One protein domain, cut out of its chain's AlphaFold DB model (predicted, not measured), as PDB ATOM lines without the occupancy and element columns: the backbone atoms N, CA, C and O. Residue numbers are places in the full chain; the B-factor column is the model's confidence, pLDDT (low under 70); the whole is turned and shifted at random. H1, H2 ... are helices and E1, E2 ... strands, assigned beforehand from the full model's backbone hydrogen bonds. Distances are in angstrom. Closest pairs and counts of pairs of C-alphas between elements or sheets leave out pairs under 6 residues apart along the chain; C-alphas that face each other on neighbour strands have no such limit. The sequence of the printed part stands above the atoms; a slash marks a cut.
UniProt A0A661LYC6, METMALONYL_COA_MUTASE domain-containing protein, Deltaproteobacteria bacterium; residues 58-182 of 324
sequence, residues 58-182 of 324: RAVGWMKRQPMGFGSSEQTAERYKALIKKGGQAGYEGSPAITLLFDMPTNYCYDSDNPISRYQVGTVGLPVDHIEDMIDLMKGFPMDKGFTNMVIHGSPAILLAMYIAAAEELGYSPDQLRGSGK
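Overview. This is residues 58 to 182 of the 324 residues of the protein "METMALONYL_COA_MUTASE domain-containing protein" of Deltaproteobacteria bacterium (UniProt A0A661LYC6). A small three-stranded parallel sheet has a layer of helices next to it: H1 grazes the sheet at E1, H4 grazes it at E2 and E3, and H3 links H1 to H4. Two long stretches without named elements, residues 58 to 72 and 108 to 130, reach opposite ends of the elongated outline. The 125 printed residues run H1 E1 H2 H3 E2 H4 E3, with sheet order E1 E2 E3; the class is mixed, with 53 residues in named elements, under half. The whole is compact, with a radius of gyration of the C-alphas of 14.2 A and spans of 51 by 27 by 23 A.

Arrangement. Look first at E1, residues 97 to 101, parallel to E2, residues 147 to 151, at 16 degrees, with N 100 and O 149 2.8 A apart. E3, residues 178 to 181, is parallel to E2 at 9 degrees; N 150 and O 180 are 2.9 A apart. H4, residues 156 to 169, only grazes the sheet. H3, residues 131 to 138, touches H4, about perpendicular at 73 degrees; the closest C-alphas, of Ile 135 and Ala 166, are 5.0 A apart. H1, residues 73 to 85, only grazes the sheet and touches H3 with residues 73 to 77 alone. H2, residues 104 to 107, is near H4. In H1, H3 and H4 every O i to N i+4 pair is within hydrogen-bond range; H2 is too short for one. E1, H2 H3, E2 and E2, H4, E3 are strand-helix-strand units, parallel neighbour strands joined through helices, both with right-handed crossovers.

Along the chain. Find C-alpha 73 at (41.780, 58.801, 78.505), where H1 begins its 18.4 A. H4 spans 20.0 A, H3 10.7 A, H2 5.0 A, E1 13.5 A, E2 13.1 A and E3 10.5 A, ending at C-alpha 181, (36.288, 71.508, 90.967).

Size, cuts and confidence. The farthest C-alphas, of Arg 58 and Pro 115, are 52.4 A apart. The printed part has no cut. The long links are H1 to E1 and H2 to H3. No printed residue is under 70 in pLDDT.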
ATOM      1  N   ARG A  58      10.003  66.254  92.901       90.69
ATOM      2  CA  ARG A  58       8.723  66.159  92.176       90.69
ATOM      3  C   ARG A  58       8.793  66.849  90.817       90.69
ATOM      4  O   ARG A  58       8.046  66.465  89.928       90.69
ATOM      5  N   ALA A  59       9.657  67.858  90.677       89.62
ATOM      6  CA  ALA A  59       9.898  68.541  89.411       89.62
ATOM      7  C   ALA A  59      11.120  67.961  88.691       89.62
ATOM      8  O   ALA A  59      11.029  67.596  87.525       89.62
ATOM      9  N   VAL A  60      12.258  67.863  89.389       85.44
ATOM     10  CA  VAL A  60      13.532  67.460  88.781       85.44
ATOM     11  C   VAL A  60      14.291  66.518  89.709       85.44
ATOM     12  O   VAL A  60      14.591  66.867  90.852       85.44
ATOM     13  N   GLY A  61      14.614  65.319  89.218       86.38
ATOM     14  CA  GLY A  61      15.409  64.334  89.957       86.38
ATOM     15  C   GLY A  61      16.815  64.838  90.292       86.38
ATOM     16  O   GLY A  61      17.284  65.843  89.757       86.38
ATOM     17  N   TRP A  62      17.527  64.153  91.189       86.25
ATOM     18  CA  TRP A  62      18.929  64.495  91.419       86.25
ATOM     19  C   TRP A  62      19.797  64.094  90.221       86.25
ATOM     20  O   TRP A  62      19.536  63.117  89.524       86.25
ATOM     21  N   MET A  63      20.866  64.858  90.019       87.56
ATOM     22  CA  MET A  63      21.897  64.562  89.036       87.56
ATOM     23  C   MET A  63      22.550  63.208  89.363       87.56
ATOM     24  O   MET A  63      23.064  63.016  90.465       87.56
ATOM     25  N   LYS A  64      22.522  62.276  88.409       88.50
ATOM     26  CA  LYS A  64      23.142  60.951  88.520       88.50
ATOM     27  C   LYS A  64      24.549  61.030  87.964       88.50
ATOM     28  O   LYS A  64      24.707  61.288  86.774       88.50
ATOM     29  N   ARG A  65      25.550  60.824  88.818       87.06
ATOM     30  CA  ARG A  65      26.945  60.764  88.385       87.06
ATOM     31  C   ARG A  65      27.700  59.693  89.133       87.06
ATOM     32  O   ARG A  65      27.757  59.737  90.362       87.06
ATOM     33  N   GLN A  66      28.282  58.778  88.377       84.94
ATOM     34  CA  GLN A  66      29.209  57.797  88.920       84.94
ATOM     35  C   GLN A  66      30.623  58.359  88.809       84.94
ATOM     36  O   GLN A  66      31.002  58.766  87.702       84.94
ATOM     37  N   PRO A  67      31.391  58.405  89.906       84.69
ATOM     38  CA  PRO A  67      32.813  58.672  89.806       84.69
ATOM     39  C   PRO A  67      33.469  57.546  88.999       84.69
ATOM     40  O   PRO A  67      33.123  56.374  89.151       84.69
ATOM     41  N   MET A  68      34.347  57.916  88.074       82.31
ATOM     42  CA  MET A  68      35.033  56.978  87.192       82.31
ATOM     43  C   MET A  68      36.379  57.572  86.782       82.31
ATOM     44  O   MET A  68      36.524  58.788  86.685       82.31
ATOM     45  N   GLY A  69      37.339  56.696  86.544       80.31
ATOM     46  CA  GLY A  69      38.672  57.007  86.051       80.31
ATOM     47  C   GLY A  69      39.470  55.719  86.136       80.31
ATOM     48  O   GLY A  69      39.631  55.186  87.231       80.31
ATOM     49  N   PHE A  70      39.839  55.153  84.992       79.25
ATOM     50  CA  PHE A  70      40.624  53.923  84.939       79.25
ATOM     51  C   PHE A  70      41.219  53.741  83.546       79.25
ATOM     52  O   PHE A  70      40.520  53.933  82.549       79.25
ATOM     53  N   GLY A  71      42.468  53.284  83.480       85.69
ATOM     54  CA  GLY A  71      43.154  53.074  82.205       85.69
ATOM     55  C   GLY A  71      43.441  54.393  81.490       85.69
ATOM     56  O   GLY A  71      43.689  55.399  82.148       85.69
ATOM     57  N   SER A  72      43.420  54.392  80.156       90.06
ATOM     58  CA  SER A  72      43.709  55.593  79.359       90.06
ATOM     59  C   SER A  72      42.522  56.561  79.261       90.06
ATOM     60  O   SER A  72      41.368  56.212  79.562       90.06
ATOM     61  N   SER A  73      42.792  57.777  78.783       93.31
ATOM     62  CA  SER A  73      41.780  58.801  78.505       93.31
ATOM     63  C   SER A  73      40.704  58.326  77.536       93.31
ATOM     64  O   SER A  73      39.513  58.519  77.797       93.31
ATOM     65  N   GLU A  74      41.073  57.622  76.470       92.62
ATOM     66  CA  GLU A  74      40.139  57.093  75.474       92.62
ATOM     67  C   GLU A  74      39.261  55.992  76.060       92.62
ATOM     68  O   GLU A  74      38.041  56.014  75.882       92.62
ATOM     69  N   GLN A  75      39.851  55.063  76.821       91.56
ATOM     70  CA  GLN A  75      39.104  53.996  77.496       91.56
ATOM     71  C   GLN A  75      38.081  54.580  78.478       91.56
ATOM     72  O   GLN A  75      36.918  54.160  78.522       91.56
ATOM     73  N   THR A  76      38.491  55.600  79.235       92.69
ATOM     74  CA  THR A  76      37.607  56.319  80.156       92.69
ATOM     75  C   THR A  76      36.505  57.072  79.396       92.69
ATOM     76  O   THR A  76      35.329  56.988  79.772       92.69
ATOM     77  N   ALA A  77      36.828  57.745  78.288       93.44
ATOM     78  CA  ALA A  77      35.863  58.455  77.449       93.44
ATOM     79  C   ALA A  77      34.815  57.513  76.833       93.44
ATOM     80  O   ALA A  77      33.610  57.794  76.868       93.44
ATOM     81  N   GLU A  78      35.239  56.363  76.306       93.56
ATOM     82  CA  GLU A  78      34.348  55.314  75.800       93.56
ATOM     83  C   GLU A  78      33.417  54.790  76.895       93.56
ATOM     84  O   GLU A  78      32.203  54.652  76.687       93.56
ATOM     85  N   ARG A  79      33.953  54.567  78.102       91.75
ATOM     86  CA  ARG A  79      33.154  54.134  79.252       91.75
ATOM     87  C   ARG A  79      32.112  55.177  79.639       91.75
ATOM     88  O   ARG A  79      30.959  54.805  79.881       91.75
ATOM     89  N   TYR A  80      32.459  56.464  79.657       92.38
ATOM     90  CA  TYR A  80      31.477  57.524  79.896       92.38
ATOM     91  C   TYR A  80      30.393  57.546  78.826       92.38
ATOM     92  O   TYR A  80      29.216  57.575  79.184       92.38
ATOM     93  N   LYS A  81      30.745  57.454  77.536       92.62
ATOM     94  CA  LYS A  81      29.766  57.381  76.433       92.62
ATOM     95  C   LYS A  81      28.777  56.229  76.648       92.62
ATOM     96  O   LYS A  81      27.563  56.426  76.545       92.62
ATOM     97  N   ALA A  82      29.268  55.051  77.038       92.44
ATOM     98  CA  ALA A  82      28.423  53.900  77.351       92.44
ATOM     99  C   ALA A  82      27.500  54.143  78.563       92.44
ATOM    100  O   ALA A  82      26.316  53.796  78.518       92.44
ATOM    101  N   LEU A  83      28.003  54.755  79.641       91.06
ATOM    102  CA  LEU A  83      27.216  55.049  80.846       91.06
ATOM    103  C   LEU A  83      26.177  56.159  80.630       91.06
ATOM    104  O   LEU A  83      25.067  56.059  81.160       91.06
ATOM    105  N   ILE A  84      26.503  57.179  79.834       91.69
ATOM    106  CA  ILE A  84      25.569  58.233  79.414       91.69
ATOM    107  C   ILE A  84      24.417  57.600  78.630       91.69
ATOM    108  O   ILE A  84      23.256  57.828  78.967       91.69
ATOM    109  N   LYS A  85      24.713  56.717  77.664       91.69
ATOM    110  CA  LYS A  85      23.693  55.994  76.883       91.69
ATOM    111  C   LYS A  85      22.776  55.128  77.756       91.69
ATOM    112  O   LYS A  85      21.586  55.028  77.478       91.69
ATOM    113  N   LYS A  86      23.309  54.528  78.826       90.62
ATOM    114  CA  LYS A  86      22.534  53.761  79.823       90.62
ATOM    115  C   LYS A  86      21.777  54.646  80.831       90.62
ATOM    116  O   LYS A  86      21.069  54.124  81.686       90.62
ATOM    117  N   GLY A  87      21.935  55.971  80.777       86.25
ATOM    118  CA  GLY A  87      21.303  56.916  81.701       86.25
ATOM    119  C   GLY A  87      21.923  56.957  83.104       86.25
ATOM    120  O   GLY A  87      21.302  57.494  84.024       86.25
ATOM    121  N   GLY A  88      23.122  56.393  83.293       84.38
ATOM    122  CA  GLY A  88      23.856  56.399  84.569       84.38
ATOM    123  C   GLY A  88      24.629  57.694  84.850       84.38
ATOM    124  O   GLY A  88      25.070  57.906  85.977       84.38
ATOM    125  N   GLN A  89      24.771  58.551  83.834       88.69
ATOM    126  CA  GLN A  89      25.521  59.811  83.852       88.69
ATOM    127  C   GLN A  89      24.636  60.919  83.259       88.69
ATOM    128  O   GLN A  89      24.667  61.175  82.055       88.69
ATOM    129  N   ALA A  90      23.774  61.515  84.084       89.38
ATOM    130  CA  ALA A  90      22.741  62.451  83.646       89.38
ATOM    131  C   ALA A  90      22.578  63.628  84.619       89.38
ATOM    132  O   ALA A  90      22.420  63.456  85.831       89.38
ATOM    133  N   GLY A  91      22.590  64.830  84.059       86.44
ATOM    134  CA  GLY A  91      22.286  66.098  84.700       86.44
ATOM    135  C   GLY A  91      20.806  66.256  85.032       86.44
ATOM    136  O   GLY A  91      19.975  65.405  84.725       86.44
ATOM    137  N   TYR A  92      20.477  67.389  85.649       83.00
ATOM    138  CA  TYR A  92      19.110  67.740  86.045       83.00
ATOM    139  C   TYR A  92      18.132  67.771  84.859       83.00
ATOM    140  O   TYR A  92      16.995  67.335  84.983       83.00
ATOM    141  N   GLU A  93      18.597  68.222  83.695       83.38
ATOM    142  CA  GLU A  93      17.800  68.350  82.467       83.38
ATOM    143  C   GLU A  93      18.091  67.216  81.466       83.38
ATOM    144  O   GLU A  93      17.824  67.335  80.275       83.38
ATOM    145  N   GLY A  94      18.701  66.115  81.926       85.00
ATOM    146  CA  GLY A  94      19.082  64.986  81.071       85.00
ATOM    147  C   GLY A  94      20.356  65.200  80.246       85.00
ATOM    148  O   GLY A  94      20.770  64.282  79.540       85.00
ATOM    149  N   SER A  95      21.016  66.361  80.355       90.25
ATOM    150  CA  SER A  95      22.329  66.578  79.737       90.25
ATOM    151  C   SER A  95      23.384  65.617  80.306       90.25
ATOM    152  O   SER A  95      23.261  65.191  81.455       90.25
ATOM    153  N   PRO A  96      24.435  65.251  79.554       93.62
ATOM    154  CA  PRO A  96      25.505  64.408  80.081       93.62
ATOM    155  C   PRO A  96      26.153  65.016  81.328       93.62
ATOM    156  O   PRO A  96      26.421  66.213  81.374       93.62
ATOM    157  N   ALA A  97      26.423  64.207  82.348       92.88
ATOM    158  CA  ALA A  97      27.123  64.670  83.542       92.88
ATOM    159  C   ALA A  97      28.145  63.627  83.978       92.88
ATOM    160  O   ALA A  97      27.756  62.497  84.242       92.88
ATOM    161  N   ILE A  98      29.421  63.997  84.065       93.50
ATOM    162  CA  ILE A  98      30.528  63.084  84.378       93.50
ATOM    163  C   ILE A  98      31.272  63.529  85.637       93.50
ATOM    164  O   ILE A  98      31.159  64.671  86.091       93.50
ATOM    165  N   THR A  99      31.989  62.595  86.254       93.19
ATOM    166  CA  THR A  99      32.848  62.847  87.417       93.19
ATOM    167  C   THR A  99      34.181  62.157  87.199       93.19
ATOM    168  O   THR A  99      34.227  60.930  87.269       93.19
ATOM    169  N   LEU A 100      35.207  62.959  86.921       93.31
ATOM    170  CA  LEU A 100      36.584  62.550  86.684       93.31
ATOM    171  C   LEU A 100      37.274  62.295  88.027       93.31
ATOM    172  O   LEU A 100      37.308  63.188  88.885       93.31
ATOM    173  N   LEU A 101      37.776  61.075  88.201       92.56
ATOM    174  CA  LEU A 101      38.728  60.699  89.244       92.56
ATOM    175  C   LEU A 101      40.114  60.596  88.617       92.56
ATOM    176  O   LEU A 101      40.264  59.917  87.604       92.56
ATOM    177  N   PHE A 102      41.107  61.221  89.236       93.69
ATOM    178  CA  PHE A 102      42.498  61.165  88.790       93.69
ATOM    179  C   PHE A 102      43.287  60.174  89.634       93.69
ATOM    180  O   PHE A 102      42.931  59.918  90.788       93.69
ATOM    181  N   ASP A 103      44.323  59.585  89.056       93.38
ATOM    182  CA  ASP A 103      45.182  58.652  89.776       93.38
ATOM    183  C   ASP A 103      46.092  59.361  90.796       93.38
ATOM    184  O   ASP A 103      46.090  60.589  90.935       93.38
ATOM    185  N   MET A 104      46.835  58.579  91.583       92.19
ATOM    186  CA  MET A 104      47.710  59.151  92.609       92.19
ATOM    187  C   MET A 104      48.845  59.990  92.007       92.19
ATOM    188  O   MET A 104      48.995  61.118  92.475       92.19
ATOM    189  N   PRO A 105      49.596  59.528  90.982       94.31
ATOM    190  CA  PRO A 105      50.600  60.350  90.302       94.31
ATOM    191  C   PRO A 105      50.090  61.739  89.908       94.31
ATOM    192  O   PRO A 105      50.639  62.741  90.368       94.31
ATOM    193  N   THR A 106      48.956  61.808  89.206       94.56
ATOM    194  CA  THR A 106      48.345  63.072  88.771       94.56
ATOM    195  C   THR A 106      47.982  63.971  89.961       94.56
ATOM    196  O   THR A 106      48.197  65.187  89.942       94.56
ATOM    197  N   ASN A 107      47.437  63.393  91.038       93.12
ATOM    198  CA  ASN A 107      47.103  64.148  92.250       93.12
ATOM    199  C   ASN A 107      48.336  64.655  93.004       93.12
ATOM    200  O   ASN A 107      48.230  65.672  93.688       93.12
ATOM    201  N   TYR A 108      49.471  63.964  92.881       92.81
ATOM    202  CA  TYR A 108      50.745  64.353  93.480       92.81
ATOM    203  C   TYR A 108      51.651  65.176  92.547       92.81
ATOM    204  O   TYR A 108      52.776  65.486  92.931       92.81
ATOM    205  N   CYS A 109      51.171  65.554  91.356       92.75
ATOM    206  CA  CYS A 109      51.960  66.240  90.325       92.75
ATOM    207  C   CYS A 109      53.203  65.455  89.872       92.75
ATOM    208  O   CYS A 109      54.249  66.049  89.607       92.75
ATOM    209  N   TYR A 110      53.104  64.128  89.807       94.75
ATOM    210  CA  TYR A 110      54.108  63.294  89.159       94.75
ATOM    211  C   TYR A 110      53.599  62.823  87.805       94.75
ATOM    212  O   TYR A 110      52.519  62.241  87.734       94.75
ATOM    213  N   ASP A 111      54.431  62.989  86.781       95.88
ATOM    214  CA  ASP A 111      54.191  62.395  85.470       95.88
ATOM    215  C   ASP A 111      54.224  60.859  85.562       95.88
ATOM    216  O   ASP A 111      54.874  60.266  86.442       95.88
ATOM    217  N   SER A 112      53.534  60.187  84.643       95.75
ATOM    218  CA  SER A 112      53.446  58.724  84.606       95.75
ATOM    219  C   SER A 112      54.795  58.017  84.435       95.75
ATOM    220  O   SER A 112      54.944  56.870  84.865       95.75
ATOM    221  N   ASP A 113      55.788  58.670  83.824       95.81
ATOM    222  CA  ASP A 113      57.138  58.126  83.627       95.81
ATOM    223  C   ASP A 113      58.074  58.350  84.830       95.81
ATOM    224  O   ASP A 113      59.171  57.778  84.887       95.81
ATOM    225  N   ASN A 114      57.628  59.108  85.838       96.81
ATOM    226  CA  ASN A 114      58.382  59.303  87.062       96.81
ATOM    227  C   ASN A 114      58.574  57.949  87.780       96.81
ATOM    228  O   ASN A 114      57.603  57.223  88.015       96.81
ATOM    229  N   PRO A 115      59.801  57.595  88.213       96.44
ATOM    230  CA  PRO A 115      60.049  56.341  88.923       96.44
ATOM    231  C   PRO A 115      59.166  56.108  90.162       96.44
ATOM    232  O   PRO A 115      58.903  54.952  90.498       96.44
ATOM    233  N   ILE A 116      58.700  57.173  90.828       94.31
ATOM    234  CA  ILE A 116      57.789  57.112  91.987       94.31
ATOM    235  C   ILE A 116      56.369  56.695  91.569       94.31
ATOM    236  O   ILE A 116      55.693  55.993  92.322       94.31
ATOM    237  N   SER A 117      55.938  57.067  90.362       95.81
ATOM    238  CA  SER A 117      54.619  56.748  89.796       95.81
ATOM    239  C   SER A 117      54.477  55.278  89.404       95.81
ATOM    240  O   SER A 117      53.365  54.783  89.188       95.81
ATOM    241  N   ARG A 118      55.595  54.544  89.321       93.50
ATOM    242  CA  ARG A 118      55.624  53.141  88.901       93.50
ATOM    243  C   ARG A 118      54.631  52.304  89.714       93.50
ATOM    244  O   ARG A 118      54.662  52.294  90.940       93.50
ATOM    245  N   TYR A 119      53.783  51.558  89.004       92.19
ATOM    246  CA  TYR A 119      52.695  50.726  89.550       92.19
ATOM    247  C   TYR A 119      51.498  51.476  90.146       92.19
ATOM    248  O   TYR A 119      50.577  50.819  90.621       92.19
ATOM    249  N   GLN A 120      51.482  52.809  90.116       91.69
ATOM    250  CA  GLN A 120      50.344  53.611  90.575       91.69
ATOM    251  C   GLN A 120      49.558  54.232  89.417       91.69
ATOM    252  O   GLN A 120      48.357  54.471  89.577       91.69
ATOM    253  N   VAL A 121      50.205  54.420  88.259       94.38
ATOM    254  CA  VAL A 121      49.606  54.990  87.042       94.38
ATOM    255  C   VAL A 121      48.313  54.264  86.672       94.38
ATOM    256  O   VAL A 121      48.303  53.042  86.494       94.38
ATOM    257  N   GLY A 122      47.212  55.007  86.584       90.69
ATOM    258  CA  GLY A 122      45.908  54.505  86.146       90.69
ATOM    259  C   GLY A 122      45.217  53.496  87.075       90.69
ATOM    260  O   GLY A 122      44.209  52.904  86.687       90.69
ATOM    261  N   THR A 123      45.741  53.255  88.285       89.00
ATOM    262  CA  THR A 123      45.234  52.187  89.174       89.00
ATOM    263  C   THR A 123      43.972  52.568  89.944       89.00
ATOM    264  O   THR A 123      43.095  51.728  90.147       89.00
ATOM    265  N   VAL A 124      43.876  53.825  90.377       88.38
ATOM    266  CA  VAL A 124      42.770  54.344  91.206       88.38
ATOM    267  C   VAL A 124      42.047  55.528  90.562       88.38
ATOM    268  O   VAL A 124      41.192  56.154  91.187       88.38
ATOM    269  N   GLY A 125      42.393  55.845  89.316       91.50
ATOM    270  CA  GLY A 125      41.886  56.995  88.590       91.50
ATOM    271  C   GLY A 125      42.475  57.076  87.187       91.50
ATOM    272  O   GLY A 125      43.158  56.160  86.736       91.50
ATOM    273  N   LEU A 126      42.180  58.172  86.502       93.31
ATOM    274  CA  LEU A 126      42.732  58.516  85.200       93.31
ATOM    275  C   LEU A 126      44.135  59.147  85.365       93.31
ATOM    276  O   LEU A 126      44.240  60.108  86.134       93.31
ATOM    277  N   PRO A 127      45.173  58.653  84.667       94.81
ATOM    278  CA  PRO A 127      46.441  59.358  84.531       94.81
ATOM    279  C   PRO A 127      46.278  60.525  83.551       94.81
ATOM    280  O   PRO A 127      45.715  60.346  82.469       94.81
ATOM    281  N   VAL A 128      46.730  61.715  83.936       95.25
ATOM    282  CA  VAL A 128      46.764  62.898  83.068       95.25
ATOM    283  C   VAL A 128      48.110  63.578  83.259       95.25
ATOM    284  O   VAL A 128      48.348  64.179  84.306       95.25
ATOM    285  N   ASP A 129      48.949  63.507  82.234       95.38
ATOM    286  CA  ASP A 129      50.291  64.090  82.241       95.38
ATOM    287  C   ASP A 129      50.322  65.371  81.389       95.38
ATOM    288  O   ASP A 129      50.926  66.377  81.765       95.38
ATOM    289  N   HIS A 130      49.613  65.364  80.254       94.81
ATOM    290  CA  HIS A 130      49.631  66.445  79.267       94.81
ATOM    291  C   HIS A 130      48.221  66.910  78.879       94.81
ATOM    292  O   HIS A 130      47.199  66.323  79.241       94.81
ATOM    293  N   ILE A 131      48.151  68.001  78.113       96.69
ATOM    294  CA  ILE A 131      46.879  68.536  77.614       96.69
ATOM    295  C   ILE A 131      46.186  67.552  76.660       96.69
ATOM    296  O   ILE A 131      44.957  67.460  76.672       96.69
ATOM    297  N   GLU A 132      46.950  66.787  75.880       96.88
ATOM    298  CA  GLU A 132      46.453  65.786  74.935       96.88
ATOM    299  C   GLU A 132      45.583  64.736  75.633       96.88
ATOM    300  O   GLU A 132      44.498  64.423  75.141       96.88
ATOM    301  N   ASP A 133      45.970  64.296  76.834       96.62
ATOM    302  CA  ASP A 133      45.191  63.343  77.629       96.62
ATOM    303  C   ASP A 133      43.798  63.898  77.955       96.62
ATOM    304  O   ASP A 133      42.792  63.186  77.891       96.62
ATOM    305  N   MET A 134      43.717  65.189  78.286       96.44
ATOM    306  CA  MET A 134      42.455  65.865  78.577       96.44
ATOM    307  C   MET A 134      41.630  66.099  77.303       96.44
ATOM    308  O   MET A 134      40.404  65.963  77.333       96.44
ATOM    309  N   ILE A 135      42.278  66.412  76.177       97.62
ATOM    310  CA  ILE A 135      41.620  66.544  74.869       97.62
ATOM    311  C   ILE A 135      40.973  65.215  74.484       97.62
ATOM    312  O   ILE A 135      39.776  65.186  74.186       97.62
ATOM    313  N   ASP A 136      41.717  64.112  74.537       96.56
ATOM    314  CA  ASP A 136      41.220  62.790  74.160       96.56
ATOM    315  C   ASP A 136      40.105  62.306  75.090       96.56
ATOM    316  O   ASP A 136      39.097  61.761  74.621       96.56
ATOM    317  N   LEU A 137      40.207  62.605  76.389       96.00
ATOM    318  CA  LEU A 137      39.154  62.329  77.366       96.00
ATOM    319  C   LEU A 137      37.848  63.067  77.035       96.00
ATOM    320  O   LEU A 137      36.753  62.496  77.112       96.00
ATOM    321  N   MET A 138      37.951  64.353  76.693       96.50
ATOM    322  CA  MET A 138      36.796  65.233  76.495       96.50
ATOM    323  C   MET A 138      36.275  65.228  75.051       96.50
ATOM    324  O   MET A 138      35.195  65.760  74.778       96.50
ATOM    325  N   LYS A 139      36.974  64.570  74.120       95.75
ATOM    326  CA  LYS A 139      36.622  64.515  72.698       95.75
ATOM    327  C   LYS A 139      35.222  63.941  72.454       95.75
ATOM    328  O   LYS A 139      34.931  62.748  72.631       95.75
ATOM    329  N   GLY A 140      34.339  64.813  71.968       94.00
ATOM    330  CA  GLY A 140      32.936  64.504  71.686       94.00
ATOM    331  C   GLY A 140      32.008  64.581  72.904       94.00
ATOM    332  O   GLY A 140      30.824  64.263  72.776       94.00
ATOM    333  N   PHE A 141      32.501  64.997  74.073       95.69
ATOM    334  CA  PHE A 141      31.653  65.385  75.196       95.69
ATOM    335  C   PHE A 141      31.144  66.823  74.983       95.69
ATOM    336  O   PHE A 141      31.940  67.709  74.681       95.69
ATOM    337  N   PRO A 142      29.837  67.103  75.149       95.31
ATOM    338  CA  PRO A 142      29.296  68.441  74.915       95.31
ATOM    339  C   PRO A 142      29.609  69.372  76.098       95.31
ATOM    340  O   PRO A 142      28.781  69.517  76.994       95.31
ATOM    341  N   MET A 143      30.795  69.982  76.144       95.38
ATOM    342  CA  MET A 143      31.287  70.744  77.313       95.38
ATOM    343  C   MET A 143      30.470  72.012  77.646       95.38
ATOM    344  O   MET A 143      30.481  72.476  78.786       95.38
ATOM    345  N   ASP A 144      29.714  72.546  76.683       94.06
ATOM    346  CA  ASP A 144      28.826  73.713  76.817       94.06
ATOM    347  C   ASP A 144      27.496  73.406  77.542       94.06
ATOM    348  O   ASP A 144      26.868  74.283  78.159       94.06
ATOM    349  N   LYS A 145      27.047  72.148  77.464       92.94
ATOM    350  CA  LYS A 145      25.759  71.669  78.010       92.94
ATOM    351  C   LYS A 145      25.928  70.622  79.103       92.94
ATOM    352  O   LYS A 145      25.102  70.535  80.017       92.94
ATOM    353  N   GLY A 146      26.959  69.802  78.974       94.00
ATOM    354  CA  GLY A 146      27.313  68.745  79.897       94.00
ATOM    355  C   GLY A 146      27.918  69.300  81.178       94.00
ATOM    356  O   GLY A 146      28.442  70.407  81.206       94.00
ATOM    357  N   PHE A 147      27.805  68.540  82.262       94.81
ATOM    358  CA  PHE A 147      28.357  68.911  83.561       94.81
ATOM    359  C   PHE A 147      29.589  68.065  83.879       94.81
ATOM    360  O   PHE A 147      29.459  66.862  84.111       94.81
ATOM    361  N   THR A 148      30.761  68.688  83.966       95.06
ATOM    362  CA  THR A 148      32.003  68.001  84.357       95.06
ATOM    363  C   THR A 148      32.308  68.241  85.824       95.06
ATOM    364  O   THR A 148      32.146  69.340  86.344       95.06
ATOM    365  N   ASN A 149      32.770  67.217  86.530       94.38
ATOM    366  CA  ASN A 149      33.266  67.377  87.888       94.38
ATOM    367  C   ASN A 149      34.614  66.738  88.038       94.38
ATOM    368  O   ASN A 149      34.747  65.547  87.796       94.38
ATOM    369  N   MET A 150      35.559  67.515  88.525       94.00
ATOM    370  CA  MET A 150      36.918  67.069  88.720       94.00
ATOM    371  C   MET A 150      37.149  66.877  90.214       94.00
ATOM    372  O   MET A 150      37.121  67.837  90.991       94.00
ATOM    373  N   VAL A 151      37.304  65.619  90.626       90.75
ATOM    374  CA  VAL A 151      37.691  65.275  91.996       90.75
ATOM    375  C   VAL A 151      39.210  65.361  92.057       90.75
ATOM    376  O   VAL A 151      39.908  64.394  91.781       90.75
ATOM    377  N   ILE A 152      39.695  66.569  92.336       87.69
ATOM    378  CA  ILE A 152      41.120  66.896  92.356       87.69
ATOM    379  C   ILE A 152      41.541  67.162  93.793       87.69
ATOM    380  O   ILE A 152      40.832  67.869  94.517       87.69
ATOM    381  N   HIS A 153      42.680  66.604  94.184       80.88
ATOM    382  CA  HIS A 153      43.236  66.748  95.519       80.88
ATOM    383  C   HIS A 153      44.390  67.760  95.516       80.88
ATOM    384  O   HIS A 153      44.142  68.930  95.794       80.88
ATOM    385  N   GLY A 154      45.608  67.350  95.146       79.94
ATOM    386  CA  GLY A 154      46.798  68.204  95.256       79.94
ATOM    387  C   GLY A 154      46.948  69.263  94.159       79.94
ATOM    388  O   GLY A 154      47.489  70.335  94.408       79.94
ATOM    389  N   SER A 155      46.430  69.018  92.952       86.12
ATOM    390  CA  SER A 155      46.763  69.806  91.753       86.12
ATOM    391  C   SER A 155      45.597  70.577  91.093       86.12
ATOM    392  O   SER A 155      45.529  70.647  89.861       86.12
ATOM    393  N   PRO A 156      44.654  71.199  91.842       93.44
ATOM    394  CA  PRO A 156      43.440  71.775  91.256       93.44
ATOM    395  C   PRO A 156      43.717  72.880  90.233       93.44
ATOM    396  O   PRO A 156      42.991  72.971  89.246       93.44
ATOM    397  N   ALA A 157      44.766  73.685  90.432       94.00
ATOM    398  CA  ALA A 157      45.146  74.746  89.500       94.00
ATOM    399  C   ALA A 157      45.603  74.184  88.144       94.00
ATOM    400  O   ALA A 157      45.151  74.651  87.101       94.00
ATOM    401  N   ILE A 158      46.459  73.159  88.168       95.12
ATOM    402  CA  ILE A 158      47.064  72.564  86.970       95.12
ATOM    403  C   ILE A 158      45.994  71.848  86.148       95.12
ATOM    404  O   ILE A 158      45.817  72.148  84.970       95.12
ATOM    405  N   LEU A 159      45.213  70.967  86.779       96.00
ATOM    406  CA  LEU A 159      44.178  70.215  86.071       96.00
ATOM    407  C   LEU A 159      43.039  71.105  85.568       96.00
ATOM    408  O   LEU A 159      42.481  70.835  84.506       96.00
ATOM    409  N   LEU A 160      42.696  72.186  86.280       97.06
ATOM    410  CA  LEU A 160      41.741  73.165  85.760       97.06
ATOM    411  C   LEU A 160      42.303  73.926  84.558       97.06
ATOM    412  O   LEU A 160      41.569  74.119  83.593       97.06
ATOM    413  N   ALA A 161      43.580  74.313  84.583       97.12
ATOM    414  CA  ALA A 161      44.231  74.947  83.440       97.12
ATOM    415  C   ALA A 161      44.264  74.014  82.218       97.12
ATOM    416  O   ALA A 161      43.864  74.428  81.134       97.12
ATOM    417  N   MET A 162      44.635  72.742  82.401       97.44
ATOM    418  CA  MET A 162      44.588  71.724  81.342       97.44
ATOM    419  C   MET A 162      43.166  71.516  80.811       97.44
ATOM    420  O   MET A 162      42.965  71.447  79.603       97.44
ATOM    421  N   TYR A 163      42.159  71.471  81.691       97.50
ATOM    422  CA  TYR A 163      40.753  71.352  81.295       97.50
ATOM    423  C   TYR A 163      40.271  72.546  80.465       97.50
ATOM    424  O   TYR A 163      39.537  72.359  79.497       97.50
ATOM    425  N   ILE A 164      40.678  73.763  80.831       98.06
ATOM    426  CA  ILE A 164      40.355  74.979  80.079       98.06
ATOM    427  C   ILE A 164      41.034  74.955  78.709       98.06
ATOM    428  O   ILE A 164      40.350  75.121  77.705       98.06
ATOM    429  N   ALA A 165      42.339  74.690  78.660       98.31
ATOM    430  CA  ALA A 165      43.089  74.678  77.410       98.31
ATOM    431  C   ALA A 165      42.575  73.585  76.452       98.31
ATOM    432  O   ALA A 165      42.354  73.842  75.272       98.31
ATOM    433  N   ALA A 166      42.275  72.387  76.968       98.19
ATOM    434  CA  ALA A 166      41.657  71.324  76.177       98.19
ATOM    435  C   ALA A 166      40.265  71.722  75.658       98.19
ATOM    436  O   ALA A 166      39.892  71.364  74.544       98.19
ATOM    437  N   ALA A 167      39.488  72.474  76.445       97.94
ATOM    438  CA  ALA A 167      38.200  72.988  75.996       97.94
ATOM    439  C   ALA A 167      38.349  73.982  74.836       97.94
ATOM    440  O   ALA A 167      37.583  73.903  73.876       97.94
ATOM    441  N   GLU A 168      39.335  74.879  74.913       98.12
ATOM    442  CA  GLU A 168      39.633  75.867  73.872       98.12
ATOM    443  C   GLU A 168      40.060  75.192  72.563       98.12
ATOM    444  O   GLU A 168      39.510  75.518  71.509       98.12
ATOM    445  N   GLU A 169      40.929  74.177  72.629       98.12
ATOM    446  CA  GLU A 169      41.312  73.340  71.477       98.12
ATOM    447  C   GLU A 169      40.114  72.595  70.862       98.12
ATOM    448  O   GLU A 169      40.020  72.404  69.649       98.12
ATOM    449  N   LEU A 170      39.137  72.215  71.690       97.69
ATOM    450  CA  LEU A 170      37.881  71.600  71.252       97.69
ATOM    451  C   LEU A 170      36.814  72.623  70.809       97.69
ATOM    452  O   LEU A 170      35.701  72.228  70.451       97.69
ATOM    453  N   GLY A 171      37.141  73.920  70.791       97.88
ATOM    454  CA  GLY A 171      36.279  74.995  70.291       97.88
ATOM    455  C   GLY A 171      35.269  75.549  71.302       97.88
ATOM    456  O   GLY A 171      34.292  76.184  70.897       97.88
ATOM    457  N   TYR A 172      35.477  75.321  72.600       98.06
ATOM    458  CA  TYR A 172      34.649  75.851  73.685       98.06
ATOM    459  C   TYR A 172      35.363  76.976  74.430       98.06
ATOM    460  O   TYR A 172      36.537  76.867  74.765       98.06
ATOM    461  N   SER A 173      34.636  78.040  74.767       97.44
ATOM    462  CA  SER A 173      35.179  79.122  75.591       97.44
ATOM    463  C   SER A 173      34.971  78.860  77.095       97.44
ATOM    464  O   SER A 173      33.978  78.228  77.482       97.44
ATOM    465  N   PRO A 174      35.844  79.375  77.985       96.62
ATOM    466  CA  PRO A 174      35.750  79.134  79.431       96.62
ATOM    467  C   PRO A 174      34.399  79.505  80.071       96.62
ATOM    468  O   PRO A 174      33.942  78.839  81.004       96.62
ATOM    469  N   ASP A 175      33.705  80.519  79.549       97.12
ATOM    470  CA  ASP A 175      32.404  80.982  80.051       97.12
ATOM    471  C   ASP A 175      31.235  80.028  79.722       97.12
ATOM    472  O   ASP A 175      30.137  80.112  80.300       97.12
ATOM    473  N   GLN A 176      31.457  79.086  78.805       96.44
ATOM    474  CA  GLN A 176      30.499  78.044  78.446       96.44
ATOM    475  C   GLN A 176      30.582  76.835  79.377       96.44
ATOM    476  O   GLN A 176      29.571  76.152  79.558       96.44
ATOM    477  N   LEU A 177      31.735  76.612  80.011       96.81
ATOM    478  CA  LEU A 177      32.041  75.390  80.750       96.81
ATOM    479  C   LEU A 177      31.210  75.271  82.027       96.81
ATOM    480  O   LEU A 177      31.296  76.086  82.949       96.81
ATOM    481  N   ARG A 178      30.407  74.206  82.103       94.50
ATOM    482  CA  ARG A 178      29.587  73.891  83.279       94.50
ATOM    483  C   ARG A 178      30.249  72.785  84.081       94.50
ATOM    484  O   ARG A 178      30.437  71.673  83.591       94.50
ATOM    485  N   GLY A 179      30.531  73.046  85.351       93.69
ATOM    486  CA  GLY A 179      31.155  72.009  86.156       93.69
ATOM    487  C   GLY A 179      31.442  72.356  87.602       93.69
ATOM    488  O   GLY A 179      30.868  73.294  88.162       93.69
ATOM    489  N   SER A 180      32.279  71.536  88.227       93.88
ATOM    490  CA  SER A 180      32.765  71.726  89.590       93.88
ATOM    491  C   SER A 180      34.186  71.206  89.738       93.88
ATOM    492  O   SER A 180      34.469  70.074  89.345       93.88
ATOM    493  N   GLY A 181      35.041  71.992  90.379       93.25
ATOM    494  CA  GLY A 181      36.288  71.508  90.967       93.25
ATOM    495  C   GLY A 181      36.069  71.183  92.442       93.25
ATOM    496  O   GLY A 181      35.213  71.796  93.086       93.25
ATOM    497  N   LYS A 182      36.812  70.209  92.977       91.50
ATOM    498  CA  LYS A 182      36.869  69.994  94.426       91.50
ATOM    499  C   LYS A 182      37.554  71.170  95.122       91.50
ATOM    500  O   LYS A 182      36.873  71.875  95.860       91.50
TER     501      LYS A 182